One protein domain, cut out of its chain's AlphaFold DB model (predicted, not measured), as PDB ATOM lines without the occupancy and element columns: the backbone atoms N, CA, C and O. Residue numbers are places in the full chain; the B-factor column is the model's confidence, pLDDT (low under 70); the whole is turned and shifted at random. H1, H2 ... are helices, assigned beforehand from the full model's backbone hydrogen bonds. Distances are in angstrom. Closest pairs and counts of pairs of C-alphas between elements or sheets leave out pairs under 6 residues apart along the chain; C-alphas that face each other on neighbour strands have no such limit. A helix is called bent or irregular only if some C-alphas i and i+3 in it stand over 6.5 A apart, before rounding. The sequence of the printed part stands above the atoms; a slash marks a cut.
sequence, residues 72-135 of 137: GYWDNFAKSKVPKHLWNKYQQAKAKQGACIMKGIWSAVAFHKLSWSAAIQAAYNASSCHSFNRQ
ATOM      1  N   GLY A  72     -23.577 -13.997 -57.166       51.62
ATOM      2  CA  GLY A  72     -24.087 -13.794 -55.789       51.62
ATOM      3  C   GLY A  72     -24.089 -14.997 -54.836       51.62
ATOM      4  O   GLY A  72     -24.458 -14.855 -53.667       51.62
ATOM      5  N   TYR A  73     -23.615 -16.171 -55.260       59.47
ATOM      6  CA  TYR A  73     -23.563 -17.359 -54.386       59.47
ATOM      7  C   TYR A  73     -22.569 -17.207 -53.216       59.47
ATOM      8  O   TYR A  73     -22.804 -17.684 -52.102       59.47
ATOM      9  N   TRP A  74     -21.471 -16.479 -53.443       67.94
ATOM     10  CA  TRP A  74     -20.406 -16.281 -52.457       67.94
ATOM     11  C   TRP A  74     -20.816 -15.423 -51.262       67.94
ATOM     12  O   TRP A  74     -20.300 -15.637 -50.168       67.94
ATOM     13  N   ASP A  75     -21.767 -14.505 -51.428       70.31
ATOM     14  CA  ASP A  75     -22.242 -13.674 -50.320       70.31
ATOM     15  C   ASP A  75     -23.130 -14.443 -49.351       70.31
ATOM     16  O   ASP A  75     -22.986 -14.300 -48.136       70.31
ATOM     17  N   ASN A  76     -24.011 -15.297 -49.868       74.62
ATOM     18  CA  ASN A  76     -24.831 -16.172 -49.033       74.62
ATOM     19  C   ASN A  76     -23.956 -17.200 -48.309       74.62
ATOM     20  O   ASN A  76     -24.117 -17.430 -47.108       74.62
ATOM     21  N   PHE A  77     -22.963 -17.743 -49.012       75.56
ATOM     22  CA  PHE A  77     -21.960 -18.603 -48.405       75.56
ATOM     23  C   PHE A  77     -21.181 -17.875 -47.301       75.56
ATOM     24  O   PHE A  77     -21.095 -18.381 -46.180       75.56
ATOM     25  N   ALA A  78     -20.701 -16.656 -47.568       78.56
ATOM     26  CA  ALA A  78     -20.003 -15.837 -46.585       78.56
ATOM     27  C   ALA A  78     -20.866 -15.575 -45.352       78.56
ATOM     28  O   ALA A  78     -20.396 -15.803 -44.240       78.56
ATOM     29  N   LYS A  79     -22.134 -15.181 -45.526       80.56
ATOM     30  CA  LYS A  79     -23.074 -14.973 -44.410       80.56
ATOM     31  C   LYS A  79     -23.227 -16.219 -43.536       80.56
ATOM     32  O   LYS A  79     -23.410 -16.091 -42.330       80.56
ATOM     33  N   SER A  80     -23.157 -17.411 -44.133       81.19
ATOM     34  CA  SER A  80     -23.302 -18.681 -43.409       81.19
ATOM     35  C   SER A  80     -22.020 -19.171 -42.724       81.19
ATOM     36  O   SER A  80     -22.102 -19.944 -41.771       81.19
ATOM     37  N   LYS A  81     -20.836 -18.768 -43.210       84.75
ATOM     38  CA  LYS A  81     -19.541 -19.307 -42.756       84.75
ATOM     39  C   LYS A  81     -18.683 -18.323 -41.972       84.75
ATOM     40  O   LYS A  81     -17.982 -18.745 -41.055       84.75
ATOM     41  N   VAL A  82     -18.714 -17.041 -42.329       86.50
ATOM     42  CA  VAL A  82     -17.933 -16.008 -41.647       86.50
ATOM     43  C   VAL A  82     -18.531 -15.797 -40.251       86.50
ATOM     44  O   VAL A  82     -19.732 -15.543 -40.132       86.50
ATOM     45  N   PRO A  83     -17.726 -15.855 -39.176       89.19
ATOM     46  CA  PRO A  83     -18.209 -15.553 -37.835       89.19
ATOM     47  C   PRO A  83     -18.837 -14.156 -37.765       89.19
ATOM     48  O   PRO A  83     -18.246 -13.189 -38.245       89.19
ATOM     49  N   LYS A  84     -20.005 -14.026 -37.118       91.12
ATOM     50  CA  LYS A  84     -20.769 -12.761 -37.054       91.12
ATOM     51  C   LYS A  84     -19.920 -11.564 -36.597       91.12
ATOM     52  O   LYS A  84     -20.020 -10.489 -37.174       91.12
ATOM     53  N   HIS A  85     -19.034 -11.766 -35.620       91.75
ATOM     54  CA  HIS A  85     -18.144 -10.719 -35.097       91.75
ATOM     55  C   HIS A  85     -17.046 -10.269 -36.086       91.75
ATOM     56  O   HIS A  85     -16.455  -9.209 -35.907       91.75
ATOM     57  N   LEU A  86     -16.772 -11.048 -37.140       91.88
ATOM     58  CA  LEU A  86     -15.821 -10.717 -38.210       91.88
ATOM     59  C   LEU A  86     -16.510 -10.222 -39.483       91.88
ATOM     60  O   LEU A  86     -15.824  -9.833 -40.427       91.88
ATOM     61  N   TRP A  87     -17.845 -10.198 -39.514       90.25
ATOM     62  CA  TRP A  87     -18.615  -9.845 -40.704       90.25
ATOM     63  C   TRP A  87     -18.262  -8.458 -41.245       90.25
ATOM     64  O   TRP A  87     -18.025  -8.301 -42.441       90.25
ATOM     65  N   ASN A  88     -18.122  -7.467 -40.361       93.38
ATOM     66  CA  ASN A  88     -17.751  -6.108 -40.757       93.38
ATOM     67  C   ASN A  88     -16.347  -6.054 -41.380       93.38
ATOM     68  O   ASN A  88     -16.152  -5.404 -42.403       93.38
ATOM     69  N   LYS A  89     -15.379  -6.791 -40.817       91.94
ATOM     70  CA  LYS A  89     -14.014  -6.875 -41.368       91.94
ATOM     71  C   LYS A  89     -13.991  -7.596 -42.715       91.94
ATOM     72  O   LYS A  89     -13.286  -7.178 -43.628       91.94
ATOM     73  N   TYR A  90     -14.795  -8.648 -42.858       90.06
ATOM     74  CA  TYR A  90     -14.975  -9.338 -44.130       90.06
ATOM     75  C   TYR A  90     -15.542  -8.400 -45.205       90.06
ATOM     76  O   TYR A  90     -14.995  -8.335 -46.303       90.06
ATOM     77  N   GLN A  91     -16.581  -7.622 -44.884       90.38
ATOM     78  CA  GLN A  91     -17.155  -6.650 -45.821       90.38
ATOM     79  C   GLN A  91     -16.146  -5.566 -46.219       90.38
ATOM     80  O   GLN A  91     -16.081  -5.206 -47.389       90.38
ATOM     81  N   GLN A  92     -15.300  -5.104 -45.293       91.88
ATOM     82  CA  GLN A  92     -14.206  -4.177 -45.608       91.88
ATOM     83  C   GLN A  92     -13.182  -4.795 -46.572       91.88
ATOM     84  O   GLN A  92     -12.780  -4.151 -47.541       91.88
ATOM     85  N   ALA A  93     -12.781  -6.051 -46.349       89.25
ATOM     86  CA  ALA A  93     -11.875  -6.761 -47.251       89.25
ATOM     87  C   ALA A  93     -12.500  -6.969 -48.640       89.25
ATOM     88  O   ALA A  93     -11.842  -6.727 -49.651       89.25
ATOM     89  N   LYS A  94     -13.785  -7.337 -48.699       88.19
ATOM     90  CA  LYS A  94     -14.542  -7.475 -49.948       88.19
ATOM     91  C   LYS A  94     -14.681  -6.144 -50.688       88.19
ATOM     92  O   LYS A  94     -14.496  -6.112 -51.897       88.19
ATOM     93  N   ALA A  95     -14.974  -5.049 -49.989       87.88
ATOM     94  CA  ALA A  95     -15.081  -3.723 -50.597       87.88
ATOM     95  C   ALA A  95     -13.746  -3.264 -51.206       87.88
ATOM     96  O   ALA A  95     -13.735  -2.654 -52.268       87.88
ATOM     97  N   LYS A  96     -12.622  -3.601 -50.561       88.44
ATOM     98  CA  LYS A  96     -11.279  -3.258 -51.043       88.44
ATOM     99  C   LYS A  96     -10.815  -4.126 -52.217       88.44
ATOM    100  O   LYS A  96     -10.206  -3.611 -53.145       88.44
ATOM    101  N   GLN A  97     -11.057  -5.436 -52.157       84.62
ATOM    102  CA  GLN A  97     -10.478  -6.414 -53.091       84.62
ATOM    103  C   GLN A  97     -11.464  -6.920 -54.158       84.62
ATOM    104  O   GLN A  97     -11.063  -7.608 -55.094       84.62
ATOM    105  N   GLY A  98     -12.753  -6.614 -54.019       83.62
ATOM    106  CA  GLY A  98     -13.826  -7.139 -54.859       83.62
ATOM    107  C   GLY A  98     -14.331  -8.519 -54.424       83.62
ATOM    108  O   GLY A  98     -13.845  -9.136 -53.474       83.62
ATOM    109  N   ALA A  99     -15.337  -9.031 -55.137       76.62
ATOM    110  CA  ALA A  99     -16.018 -10.286 -54.796       76.62
ATOM    111  C   ALA A  99     -15.116 -11.533 -54.891       76.62
ATOM    112  O   ALA A  99     -15.333 -12.517 -54.182       76.62
ATOM    113  N   CYS A 100     -14.072 -11.486 -55.721       78.19
ATOM    114  CA  CYS A 100     -13.183 -12.619 -55.954       78.19
ATOM    115  C   CYS A 100     -12.328 -13.000 -54.729       78.19
ATOM    116  O   CYS A 100     -11.785 -14.107 -54.690       78.19
ATOM    117  N   ILE A 101     -12.226 -12.124 -53.716       84.12
ATOM    118  CA  ILE A 101     -11.432 -12.375 -52.504       84.12
ATOM    119  C   ILE A 101     -12.049 -13.458 -51.616       84.12
ATOM    120  O   ILE A 101     -11.343 -14.126 -50.864       84.12
ATOM    121  N   MET A 102     -13.367 -13.672 -51.718       81.38
ATOM    122  CA  MET A 102     -14.071 -14.648 -50.886       81.38
ATOM    123  C   MET A 102     -13.563 -16.068 -51.133       81.38
ATOM    124  O   MET A 102     -13.385 -16.836 -50.187       81.38
ATOM    125  N   LYS A 103     -13.265 -16.395 -52.396       79.38
ATOM    126  CA  LYS A 103     -12.680 -17.684 -52.766       79.38
ATOM    127  C   LYS A 103     -11.340 -17.889 -52.064       79.38
ATOM    128  O   LYS A 103     -11.147 -18.928 -51.443       79.38
ATOM    129  N   GLY A 104     -10.456 -16.893 -52.108       83.56
ATOM    130  CA  GLY A 104      -9.167 -16.959 -51.426       83.56
ATOM    131  C   GLY A 104      -9.311 -17.083 -49.916       83.56
ATOM    132  O   GLY A 104      -8.634 -17.906 -49.316       83.56
ATOM    133  N   ILE A 105     -10.197 -16.296 -49.291       86.25
ATOM    134  CA  ILE A 105     -10.377 -16.321 -47.828       86.25
ATOM    135  C   ILE A 105     -10.884 -17.697 -47.401       86.25
ATOM    136  O   ILE A 105     -10.365 -18.281 -46.453       86.25
ATOM    137  N   TRP A 106     -11.870 -18.236 -48.118       84.12
ATOM    138  CA  TRP A 106     -12.363 -19.582 -47.857       84.12
ATOM    139  C   TRP A 106     -11.264 -20.630 -48.029       84.12
ATOM    140  O   TRP A 106     -11.101 -21.481 -47.163       84.12
ATOM    141  N   SER A 107     -10.487 -20.542 -49.107       79.81
ATOM    142  CA  SER A 107      -9.404 -21.482 -49.396       79.81
ATOM    143  C   SER A 107      -8.310 -21.437 -48.316       79.81
ATOM    144  O   SER A 107      -7.896 -22.472 -47.793       79.81
ATOM    145  N   ALA A 108      -7.940 -20.236 -47.865       79.25
ATOM    146  CA  ALA A 108      -7.017 -20.011 -46.757       79.25
ATOM    147  C   ALA A 108      -7.504 -20.646 -45.439       79.25
ATOM    148  O   ALA A 108      -6.734 -21.283 -44.719       79.25
ATOM    149  N   VAL A 109      -8.795 -20.518 -45.122       82.44
ATOM    150  CA  VAL A 109      -9.375 -21.109 -43.906       82.44
ATOM    151  C   VAL A 109      -9.504 -22.630 -44.027       82.44
ATOM    152  O   VAL A 109      -9.122 -23.360 -43.114       82.44
ATOM    153  N   ALA A 110     -10.035 -23.120 -45.148       81.00
ATOM    154  CA  ALA A 110     -10.391 -24.522 -45.332       81.00
ATOM    155  C   ALA A 110      -9.178 -25.426 -45.596       81.00
ATOM    156  O   ALA A 110      -9.121 -26.535 -45.066       81.00
ATOM    157  N   PHE A 111      -8.208 -24.962 -46.390       78.75
ATOM    158  CA  PHE A 111      -7.081 -25.786 -46.842       78.75
ATOM    159  C   PHE A 111      -5.753 -25.404 -46.188       78.75
ATOM    160  O   PHE A 111      -4.929 -26.278 -45.930       78.75
ATOM    161  N   HIS A 112      -5.569 -24.131 -45.832       75.56
ATOM    162  CA  HIS A 112      -4.340 -23.650 -45.186       75.56
ATOM    163  C   HIS A 112      -4.472 -23.487 -43.664       75.56
ATOM    164  O   HIS A 112      -3.542 -23.012 -43.014       75.56
ATOM    165  N   LYS A 113      -5.608 -23.908 -43.085       82.31
ATOM    166  CA  LYS A 113      -5.891 -23.894 -41.638       82.31
ATOM    167  C   LYS A 113      -5.695 -22.521 -40.975       82.31
ATOM    168  O   LYS A 113      -5.448 -22.453 -39.770       82.31
ATOM    169  N   LEU A 114      -5.813 -21.423 -41.728       81.69
ATOM    170  CA  LEU A 114      -5.800 -20.088 -41.133       81.69
ATOM    171  C   LEU A 114      -7.084 -19.855 -40.336       81.69
ATOM    172  O   LEU A 114      -8.174 -20.284 -40.718       81.69
ATOM    173  N   SER A 115      -6.965 -19.109 -39.240       90.44
ATOM    174  CA  SER A 115      -8.146 -18.574 -38.574       90.44
ATOM    175  C   SER A 115      -8.852 -17.575 -39.493       90.44
ATOM    176  O   SER A 115      -8.220 -16.883 -40.295       90.44
ATOM    177  N   TRP A 116     -10.172 -17.448 -39.349       87.19
ATOM    178  CA  TRP A 116     -10.948 -16.464 -40.109       87.19
ATOM    179  C   TRP A 116     -10.403 -15.043 -39.962       87.19
ATOM    180  O   TRP A 116     -10.340 -14.308 -40.943       87.19
ATOM    181  N   SER A 117      -9.983 -14.653 -38.758       91.19
ATOM    182  CA  SER A 117      -9.404 -13.330 -38.520       91.19
ATOM    183  C   SER A 117      -8.100 -13.134 -39.292       91.19
ATOM    184  O   SER A 117      -7.935 -12.091 -39.922       91.19
ATOM    185  N   ALA A 118      -7.214 -14.134 -39.305       90.88
ATOM    186  CA  ALA A 118      -5.953 -14.073 -40.036       90.88
ATOM    187  C   ALA A 118      -6.172 -14.066 -41.554       90.88
ATOM    188  O   ALA A 118      -5.584 -13.242 -42.248       90.88
ATOM    189  N   ALA A 119      -7.068 -14.914 -42.065       89.75
ATOM    190  CA  ALA A 119      -7.391 -14.969 -43.489       89.75
ATOM    191  C   ALA A 119      -8.017 -13.657 -43.993       89.75
ATOM    192  O   ALA A 119      -7.610 -13.140 -45.032       89.75
ATOM    193  N   ILE A 120      -8.959 -13.075 -43.240       91.94
ATOM    194  CA  ILE A 120      -9.581 -11.785 -43.582       91.94
ATOM    195  C   ILE A 120      -8.551 -10.652 -43.522       91.94
ATOM    196  O   ILE A 120      -8.527  -9.800 -44.408       91.94
ATOM    197  N   GLN A 121      -7.685 -10.637 -42.505       92.56
ATOM    198  CA  GLN A 121      -6.654  -9.607 -42.378       92.56
ATOM    199  C   GLN A 121      -5.616  -9.702 -43.503       92.56
ATOM    200  O   GLN A 121      -5.238  -8.682 -44.079       92.56
ATOM    201  N   ALA A 122      -5.187 -10.915 -43.853       89.06
ATOM    202  CA  ALA A 122      -4.267 -11.151 -44.957       89.06
ATOM    203  C   ALA A 122      -4.892 -10.743 -46.301       89.06
ATOM    204  O   ALA A 122      -4.239 -10.081 -47.101       89.06
ATOM    205  N   ALA A 123      -6.177 -11.041 -46.510       89.94
ATOM    206  CA  ALA A 123      -6.928 -10.587 -47.677       89.94
ATOM    207  C   ALA A 123      -7.045  -9.055 -47.744       89.94
ATOM    208  O   ALA A 123      -6.870  -8.457 -48.805       89.94
ATOM    209  N   TYR A 124      -7.292  -8.394 -46.612       90.50
ATOM    210  CA  TYR A 124      -7.341  -6.933 -46.545       90.50
ATOM    211  C   TYR A 124      -5.986  -6.291 -46.887       90.50
ATOM    212  O   TYR A 124      -5.936  -5.261 -47.565       90.50
ATOM    213  N   ASN A 125      -4.891  -6.912 -46.450       91.44
ATOM    214  CA  ASN A 125      -3.524  -6.439 -46.676       91.44
ATOM    215  C   ASN A 125      -2.933  -6.878 -48.026       91.44
ATOM    216  O   ASN A 125      -1.843  -6.432 -48.380       91.44
ATOM    217  N   ALA A 126      -3.622  -7.735 -48.780       88.88
ATOM    218  CA  ALA A 126      -3.141  -8.204 -50.068       88.88
ATOM    219  C   ALA A 126      -3.020  -7.062 -51.087       88.88
ATOM    220  O   ALA A 126      -3.834  -6.135 -51.110       88.88
ATOM    221  N   SER A 127      -2.025  -7.163 -51.971       86.62
ATOM    222  CA  SER A 127      -1.833  -6.207 -53.068       86.62
ATOM    223  C   SER A 127      -2.956  -6.268 -54.104       86.62
ATOM    224  O   SER A 127      -3.296  -5.254 -54.702       86.62
ATOM    225  N   SER A 128      -3.538  -7.449 -54.312       87.06
ATOM    226  CA  SER A 128      -4.732  -7.642 -55.122       87.06
ATOM    227  C   SER A 128      -5.429  -8.948 -54.753       87.06
ATOM    228  O   SER A 128      -4.840  -9.870 -54.182       87.06
ATOM    229  N   CYS A 129      -6.686  -9.073 -55.164       82.56
ATOM    230  CA  CYS A 129      -7.412 -10.331 -55.078       82.56
ATOM    231  C   CYS A 129      -6.704 -11.489 -55.803       82.56
ATOM    232  O   CYS A 129      -6.698 -12.618 -55.317       82.56
ATOM    233  N   HIS A 130      -6.080 -11.234 -56.957       83.44
ATOM    234  CA  HIS A 130      -5.387 -12.277 -57.717       83.44
ATOM    235  C   HIS A 130      -4.101 -12.745 -57.035       83.44
ATOM    236  O   HIS A 130      -3.835 -13.946 -57.028       83.44
ATOM    237  N   SER A 131      -3.324 -11.834 -56.435       83.31
ATOM    238  CA  SER A 131      -2.115 -12.220 -55.701       83.31
ATOM    239  C   SER A 131      -2.461 -13.051 -54.470       83.31
ATOM    240  O   SER A 131      -1.854 -14.098 -54.250       83.31
ATOM    241  N   PHE A 132      -3.501 -12.651 -53.737       86.31
ATOM    242  CA  PHE A 132      -4.011 -13.411 -52.602       86.31
ATOM    243  C   PHE A 132      -4.525 -14.791 -53.016       86.31
ATOM    244  O   PHE A 132      -4.117 -15.804 -52.455       86.31
ATOM    245  N   ASN A 133      -5.377 -14.854 -54.040       81.75
ATOM    246  CA  ASN A 133      -5.926 -16.122 -54.506       81.75
ATOM    247  C   ASN A 133      -4.828 -17.063 -55.000       81.75
ATOM    248  O   ASN A 133      -4.938 -18.250 -54.753       81.75
ATOM    249  N   ARG A 134      -3.759 -16.563 -55.632       79.38
ATOM    250  CA  ARG A 134      -2.608 -17.384 -56.045       79.38
ATOM    251  C   ARG A 134      -1.809 -17.932 -54.860       79.38
ATOM    252  O   ARG A 134      -1.206 -18.991 -54.972       79.38
ATOM    253  N   GLN A 135      -1.767 -17.203 -53.749       79.31
ATOM    254  CA  GLN A 135      -1.060 -17.631 -52.543       79.31
ATOM    255  C   GLN A 135      -1.809 -18.743 -51.792       79.31
ATOM    256  O   GLN A 135      -1.172 -19.574 -51.149       79.31
TER     257      GLN A 135
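This is residues 72 to 135 of the 137 residues of an uncharacterized protein of Enterococcus faecalis TX0411 (UniProt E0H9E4). A small cluster of five short helices: H2 and H4 lie side by side as one layer, H3 folds back from H4 in a helical hairpin, and H5 runs beside H3. H1 lies on the other side of H3 from H5, loosely joined to the rest. The printed part has 64 residues with five named helices, H1 to H5 in chain order, and no named strand; its class is all helix. It is compact, with a radius of gyration of the C-alphas of 10.2 A, and its outline is rounded, spanning 25 by 23 by 19 A.

H1 is residues 73 to 81, 12.5 A from first to last C-alpha, and begins with C-alpha 73 at (-23.563, -17.359, -54.386). H2, residues 84 to 97, is the longest helix at 20.1 A; it is irregular, with C-alphas 85 and 88 7.3 A apart. H3, residues 101 to 110, is 14.1 A long and begins with C-alpha 101 at (-11.432, -12.375, -52.504). H4, residues 116 to 125, is also 14.1 A long. H5, residues 129 to 135, is 10.0 A long and ends with C-alpha 135 at (-1.060, -17.631, -52.543).

H3 is the hub, touching the four other helices. H3 and H4, a helical hairpin, touch and run opposite ways at a tilt of 37 degrees, only just steep; their closest C-alphas, of Ile 105 and Ala 119, are 5.4 A apart. H3 and H5 touch and run the same way at a shallow tilt of 26 degrees, with the C-alphas of Gly 104 and Asn 133 closest at 4.5 A. H1 and H3 only just touch, with 3 pairs of C-alphas within 8 A, the closest being those of Trp 74 and Met 102 at 6.7 A. H2 touches H3 only at the corner, and only just, with residues 93 to 94 alone; the C-alphas of Lys 94 and Ile 101 are closest, at 6.3 A. H2 and H4 touch and run the same way at a shallow tilt of 23 degrees, with the C-alphas of Ala 93 and Tyr 124 closest at 4.6 A. H4 and H5 only just touch, and only at the corner, where the C-alphas of Ala 123 and Phe 132 are closest at 6.4 A. H1 is apart from H4 and H5. In H1, H3, H4 and H5 every O i to N i+4 pair is within hydrogen-bond range, and in H2 8 of 10 are.

The two C-alphas farthest apart are those of His 85 and Arg 134, at 26.9 A. The printed part has no cut, and its four links are tight. The mean pLDDT of the printed part is 84.0; residues 72 to 74 are under 70.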